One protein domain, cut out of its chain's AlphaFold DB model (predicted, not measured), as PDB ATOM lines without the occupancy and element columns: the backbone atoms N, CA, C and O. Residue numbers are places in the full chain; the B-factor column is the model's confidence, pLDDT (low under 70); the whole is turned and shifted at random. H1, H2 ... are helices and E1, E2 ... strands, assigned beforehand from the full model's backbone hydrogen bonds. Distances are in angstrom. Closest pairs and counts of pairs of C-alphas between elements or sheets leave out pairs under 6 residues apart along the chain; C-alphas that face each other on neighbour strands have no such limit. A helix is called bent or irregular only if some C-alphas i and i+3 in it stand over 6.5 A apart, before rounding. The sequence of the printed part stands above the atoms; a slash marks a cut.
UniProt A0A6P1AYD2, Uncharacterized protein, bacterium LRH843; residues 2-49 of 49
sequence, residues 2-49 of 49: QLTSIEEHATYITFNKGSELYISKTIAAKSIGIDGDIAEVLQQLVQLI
ATOM      1  N   GLN A   2     226.242 216.640 365.975       94.44
ATOM      2  CA  GLN A   2     226.399 216.716 367.439       94.44
ATOM      3  C   GLN A   2     226.779 215.377 368.098       94.44
ATOM      4  O   GLN A   2     227.695 215.346 368.910       94.44
ATOM      5  N   LEU A   3     226.142 214.265 367.708       95.38
ATOM      6  CA  LEU A   3     226.505 212.943 368.233       95.38
ATOM      7  C   LEU A   3     227.974 212.602 367.933       95.38
ATOM      8  O   LEU A   3     228.732 212.251 368.822       95.38
ATOM      9  N   THR A   4     228.418 212.805 366.691       97.50
ATOM     10  CA  THR A   4     229.814 212.588 366.282       97.50
ATOM     11  C   THR A   4     230.795 213.497 367.020       97.50
ATOM     12  O   THR A   4     231.934 213.099 367.250       97.50
ATOM     13  N   SER A   5     230.388 214.710 367.410       96.38
ATOM     14  CA  SER A   5     231.251 215.593 368.200       96.38
ATOM     15  C   SER A   5     231.374 215.189 369.669       96.38
ATOM     16  O   SER A   5     232.383 215.530 370.273       96.38
ATOM     17  N   ILE A   6     230.379 214.496 370.240       97.31
ATOM     18  CA  ILE A   6     230.374 214.122 371.667       97.31
ATOM     19  C   ILE A   6     230.826 212.676 371.905       97.31
ATOM     20  O   ILE A   6     231.544 212.417 372.861       97.31
ATOM     21  N   GLU A   7     230.455 211.745 371.026       97.88
ATOM     22  CA  GLU A   7     230.718 210.316 371.208       97.88
ATOM     23  C   GLU A   7     232.054 209.920 370.595       97.88
ATOM     24  O   GLU A   7     232.198 209.985 369.376       97.88
ATOM     25  N   GLU A   8     233.010 209.453 371.400       95.56
ATOM     26  CA  GLU A   8     234.384 209.135 370.982       95.56
ATOM     27  C   GLU A   8     234.444 208.256 369.723       95.56
ATOM     28  O   GLU A   8     235.108 208.617 368.750       95.56
ATOM     29  N   HIS A   9     233.671 207.170 369.700       96.81
ATOM     30  CA  HIS A   9     233.726 206.152 368.648       96.81
ATOM     31  C   HIS A   9     232.701 206.333 367.518       96.81
ATOM     32  O   HIS A   9     232.583 205.470 366.651       96.81
ATOM     33  N   ALA A  10     231.946 207.434 367.498       97.75
ATOM     34  CA  ALA A  10     231.016 207.699 366.404       97.75
ATOM     35  C   ALA A  10     231.747 208.191 365.142       97.75
ATOM     36  O   ALA A  10     232.556 209.117 365.210       97.75
ATOM     37  N   THR A  11     231.369 207.649 363.981       97.88
ATOM     38  CA  THR A  11     231.821 208.103 362.654       97.88
ATOM     39  C   THR A  11     230.646 208.718 361.903       97.88
ATOM     40  O   THR A  11     229.554 208.153 361.875       97.88
ATOM     41  N   TYR A  12     230.850 209.885 361.292       97.56
ATOM     42  CA  TYR A  12     229.852 210.514 360.428       97.56
ATOM     43  C   TYR A  12     230.139 210.178 358.965       97.56
ATOM     44  O   TYR A  12     231.168 210.579 358.432       97.56
ATOM     45  N   ILE A  13     229.234 209.463 358.303       95.75
ATOM     46  CA  ILE A  13     229.323 209.200 356.863       95.75
ATOM     47  C   ILE A  13     228.169 209.932 356.191       95.75
ATOM     48  O   ILE A  13     227.024 209.823 356.634       95.75
ATOM     49  N   THR A  14     228.463 210.701 355.149       94.81
ATOM     50  CA  THR A  14     227.453 211.457 354.409       94.81
ATOM     51  C   THR A  14     227.613 211.255 352.908       94.81
ATOM     52  O   THR A  14     228.728 211.293 352.394       94.81
ATOM     53  N   PHE A  15     226.486 211.028 352.234       95.62
ATOM     54  CA  PHE A  15     226.366 210.920 350.783       95.62
ATOM     55  C   PHE A  15     225.564 212.128 350.315       95.62
ATOM     56  O   PHE A  15     224.394 212.240 350.674       95.62
ATOM     57  N   ASN A  16     226.190 213.046 349.589       94.56
ATOM     58  CA  ASN A  16     225.548 214.254 349.068       94.56
ATOM     59  C   ASN A  16     226.240 214.677 347.768       94.56
ATOM     60  O   ASN A  16     227.378 214.283 347.528       94.56
ATOM     61  N   LYS A  17     225.573 215.483 346.937       93.31
ATOM     62  CA  LYS A  17     226.083 215.863 345.611       93.31
ATOM     63  C   LYS A  17     226.741 217.240 345.619       93.31
ATOM     64  O   LYS A  17     226.105 218.244 345.939       93.31
ATOM     65  N   GLY A  18     227.998 217.306 345.190       90.19
ATOM     66  CA  GLY A  18     228.735 218.543 344.956       90.19
ATOM     67  C   GLY A  18     228.685 219.493 346.153       90.19
ATOM     68  O   GLY A  18     229.123 219.166 347.252       90.19
ATOM     69  N   SER A  19     228.118 220.687 345.952       87.75
ATOM     70  CA  SER A  19     228.050 221.735 346.982       87.75
ATOM     71  C   SER A  19     227.173 221.398 348.192       87.75
ATOM     72  O   SER A  19     227.238 222.106 349.194       87.75
ATOM     73  N   GLU A  20     226.348 220.350 348.120       88.81
ATOM     74  CA  GLU A  20     225.552 219.867 349.256       88.81
ATOM     75  C   GLU A  20     226.403 219.087 350.268       88.81
ATOM     76  O   GLU A  20     225.994 218.892 351.416       88.81
ATOM     77  N   LEU A  21     227.602 218.649 349.869       92.12
ATOM     78  CA  LEU A  21     228.511 217.925 350.740       92.12
ATOM     79  C   LEU A  21     229.163 218.877 351.747       92.12
ATOM     80  O   LEU A  21     230.194 219.502 351.495       92.12
ATOM     81  N   TYR A  22     228.559 218.962 352.929       93.44
ATOM     82  CA  TYR A  22     229.045 219.789 354.022       93.44
ATOM     83  C   TYR A  22     229.442 218.954 355.241       93.44
ATOM     84  O   TYR A  22     228.651 218.180 355.784       93.44
ATOM     85  N   ILE A  23     230.663 219.176 355.729       95.94
ATOM     86  CA  ILE A  23     231.177 218.625 356.984       95.94
ATOM     87  C   ILE A  23     231.721 219.782 357.823       95.94
ATOM     88  O   ILE A  23     232.594 220.530 357.386       95.94
ATOM     89  N   SER A  24     231.222 219.924 359.054       95.88
ATOM     90  CA  SER A  24     231.761 220.913 359.990       95.88
ATOM     91  C   SER A  24     233.204 220.571 360.368       95.88
ATOM     92  O   SER A  24     233.509 219.422 360.701       95.88
ATOM     93  N   LYS A  25     234.075 221.588 360.415       96.38
ATOM     94  CA  LYS A  25     235.489 221.445 360.810       96.38
ATOM     95  C   LYS A  25     235.657 220.709 362.144       96.38
ATOM     96  O   LYS A  25     236.588 219.925 362.286       96.38
ATOM     97  N   THR A  26     234.734 220.907 363.087       96.75
ATOM     98  CA  THR A  26     234.770 220.306 364.430       96.75
ATOM     99  C   THR A  26     234.716 218.776 364.418       96.75
ATOM    100  O   THR A  26     235.205 218.149 365.350       96.75
ATOM    101  N   ILE A  27     234.141 218.161 363.380       97.62
ATOM    102  CA  ILE A  27     234.042 216.697 363.262       97.62
ATOM    103  C   ILE A  27     234.787 216.144 362.045       97.62
ATOM    104  O   ILE A  27     234.652 214.960 361.743       97.62
ATOM    105  N   ALA A  28     235.567 216.968 361.337       97.25
ATOM    106  CA  ALA A  28     236.190 216.587 360.069       97.25
ATOM    107  C   ALA A  28     237.075 215.337 360.195       97.25
ATOM    108  O   ALA A  28     237.001 214.451 359.353       97.25
ATOM    109  N   ALA A  29     237.823 215.207 361.295       97.44
ATOM    110  CA  ALA A  29     238.672 214.041 361.559       97.44
ATOM    111  C   ALA A  29     237.895 212.726 361.781       97.44
ATOM    112  O   ALA A  29     238.481 211.651 361.732       97.44
ATOM    113  N   LYS A  30     236.585 212.808 362.038       98.06
ATOM    114  CA  LYS A  30     235.694 211.669 362.316       98.06
ATOM    115  C   LYS A  30     234.658 211.460 361.213       98.06
ATOM    116  O   LYS A  30     233.631 210.817 361.440       98.06
ATOM    117  N   SER A  31     234.876 212.079 360.056       97.81
ATOM    118  CA  SER A  31     233.875 212.149 359.001       97.81
ATOM    119  C   SER A  31     234.407 211.641 357.671       97.81
ATOM    120  O   SER A  31     235.552 211.899 357.310       97.81
ATOM    121  N   ILE A  32     233.535 210.977 356.921       96.25
ATOM    122  CA  ILE A  32     233.760 210.565 355.539       96.25
ATOM    123  C   ILE A  32     232.669 211.226 354.700       96.25
ATOM    124  O   ILE A  32     231.478 210.975 354.897       96.25
ATOM    125  N   GLY A  33     233.082 212.107 353.794       95.44
ATOM    126  CA  GLY A  33     232.197 212.711 352.806       95.44
ATOM    127  C   GLY A  33     232.304 211.957 351.493       95.44
ATOM    128  O   GLY A  33     233.404 211.833 350.960       95.44
ATOM    129  N   ILE A  34     231.183 211.456 350.990       95.69
ATOM    130  CA  ILE A  34     231.113 210.775 349.705       95.69
ATOM    131  C   ILE A  34     230.310 211.662 348.761       95.69
ATOM    132  O   ILE A  34     229.111 211.868 348.952       95.69
ATOM    133  N   ASP A  35     231.015 212.223 347.782       95.38
ATOM    134  CA  ASP A  35     230.427 213.052 346.736       95.38
ATOM    135  C   ASP A  35     229.883 212.160 345.617       95.38
ATOM    136  O   ASP A  35     230.630 211.366 345.040       95.38
ATOM    137  N   GLY A  36     228.589 212.270 345.322       91.81
ATOM    138  CA  GLY A  36     227.982 211.562 344.198       91.81
ATOM    139  C   GLY A  36     226.494 211.280 344.357       91.81
ATOM    140  O   GLY A  36     225.876 211.576 345.381       91.81
ATOM    141  N   ASP A  37     225.899 210.704 343.312       93.06
ATOM    142  CA  ASP A  37     224.543 210.170 343.401       93.06
ATOM    143  C   ASP A  37     224.506 208.966 344.342       93.06
ATOM    144  O   ASP A  37     225.280 208.023 344.190       93.06
ATOM    145  N   ILE A  38     223.595 208.989 345.315       93.44
ATOM    146  CA  ILE A  38     223.516 207.922 346.313       93.44
ATOM    147  C   ILE A  38     223.214 206.556 345.681       93.44
ATOM    148  O   ILE A  38     223.748 205.554 346.149       93.44
ATOM    149  N   ALA A  39     222.410 206.488 344.615       94.19
ATOM    150  CA  ALA A  39     222.090 205.219 343.968       94.19
ATOM    151  C   ALA A  39     223.320 204.637 343.257       94.19
ATOM    152  O   ALA A  39     223.607 203.449 343.409       94.19
ATOM    153  N   GLU A  40     224.082 205.473 342.547       95.12
ATOM    154  CA  GLU A  40     225.311 205.056 341.859       95.12
ATOM    155  C   GLU A  40     226.392 204.612 342.850       95.12
ATOM    156  O   GLU A  40     226.983 203.540 342.700       95.12
ATOM    157  N   VAL A  41     226.627 205.406 343.895       93.81
ATOM    158  CA  VAL A  41     227.660 205.121 344.898       93.81
ATOM    159  C   VAL A  41     227.343 203.840 345.670       93.81
ATOM    160  O   VAL A  41     228.229 203.010 345.878       93.81
ATOM    161  N   LEU A  42     226.088 203.636 346.087       94.12
ATOM    162  CA  LEU A  42     225.701 202.406 346.782       94.12
ATOM    163  C   LEU A  42     225.863 201.175 345.882       94.12
ATOM    164  O   LEU A  42     226.317 200.135 346.356       94.12
ATOM    165  N   GLN A  43     225.552 201.289 344.588       95.31
ATOM    166  CA  GLN A  43     225.766 200.200 343.637       95.31
ATOM    167  C   GLN A  43     227.253 199.835 343.511       95.31
ATOM    168  O   GLN A  43     227.587 198.652 343.514       95.31
ATOM    169  N   GLN A  44     228.145 200.829 343.448       92.69
ATOM    170  CA  GLN A  44     229.596 200.607 343.416       92.69
ATOM    171  C   GLN A  44     230.104 199.947 344.704       92.69
ATOM    172  O   GLN A  44     230.917 199.027 344.642       92.69
ATOM    173  N   LEU A  45     229.600 200.370 345.870       90.25
ATOM    174  CA  LEU A  45     229.983 199.796 347.163       90.25
ATOM    175  C   LEU A  45     229.619 198.316 347.282       90.25
ATOM    176  O   LEU A  45     230.432 197.538 347.768       90.25
ATOM    177  N   VAL A  46     228.437 197.913 346.813       91.81
ATOM    178  CA  VAL A  46     228.023 196.498 346.812       91.81
ATOM    179  C   VAL A  46     228.924 195.645 345.914       91.81
ATOM    180  O   VAL A  46     229.141 194.480 346.217       91.81
ATOM    181  N   GLN A  47     229.466 196.209 344.833       90.69
ATOM    182  CA  GLN A  47     230.351 195.494 343.905       90.69
ATOM    183  C   GLN A  47     231.799 195.355 344.402       90.69
ATOM    184  O   GLN A  47     232.576 194.620 343.798       90.69
ATOM    185  N   LEU A  48     232.179 196.068 345.466       80.44
ATOM    186  CA  LEU A  48     233.514 195.997 346.073       80.44
ATOM    187  C   LEU A  48     233.657 194.857 347.099       80.44
ATOM    188  O   LEU A  48     234.760 194.640 347.601       80.44
ATOM    189  N   ILE A  49     232.556 194.169 347.421       58.03
ATOM    190  CA  ILE A  49     232.462 193.051 348.375       58.03
ATOM    191  C   ILE A  49     232.337 191.739 347.602       58.03
ATOM    192  O   ILE A  49     232.982 190.753 348.026       58.03
TER     193      ILE A  49
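This is residues 2 to 49 of the 49 residues of an uncharacterized protein of bacterium LRH843 (UniProt A0A6P1AYD2). Two short parallel strands, E1 and E2, lie side by side as a ribbon in the middle, with the small helices H1 and H2 together at the end where both strands begin and H3 turning off at the other end. Residues 43 to 49, of which 43 to 47 belong to H3, stick out free. The printed part has 48 residues, in the order H1, E1, H2, E2, H3, mixed in class. It is loose, with a radius of gyration of the C-alphas of 12.3 A, and flat, spanning 33 by 27 by 13 A.

Start at E1, residues 12 to 16, and E2, residues 31 to 35: they are parallel neighbours at 13 degrees, with N 14 and O 32 3.0 A apart and N 34 and O 14 2.8 A apart, both within hydrogen-bond range. With H2, residues 25 to 30, they form a strand-helix-strand unit, two parallel strands joined through a helix, its crossover right-handed. H2 is irregular: C-alphas 26 and 29 are 7.9 A apart. H1, residues 2 to 6, touches H2, the closest C-alphas being those of Ser 5 and Ile 27, 5.8 A apart. After E2 and a tight link of 2 residues comes H3, residues 38 to 47; the closest C-alphas of H3 and E1 are those of Ile 38 and Phe 15, 6.1 A apart. H3 is apart from H1 and H2. Each O i to N i+4 pair is within hydrogen-bond range in H1 and H3; in H2 0 of 2 are, beside 2 of 3 O i to N i+3 pairs.

Find C-alpha 12 at (229.852, 210.514, 360.428); from there E1 runs 12.7 A, and E2 measures 12.8 A. H1 begins at C-alpha 2, (226.399, 216.716, 367.439), and runs 6.4 A; H2 runs 9.9 A. H3 runs 14.4 A to C-alpha 47 at (230.351, 195.494, 343.905).

The C-alphas of Ile 6 and Gln 47 are the two farthest apart, 33.4 A. The printed part has no cut, and no link is long. Residue 49, the chain's last, is under 70 in pLDDT.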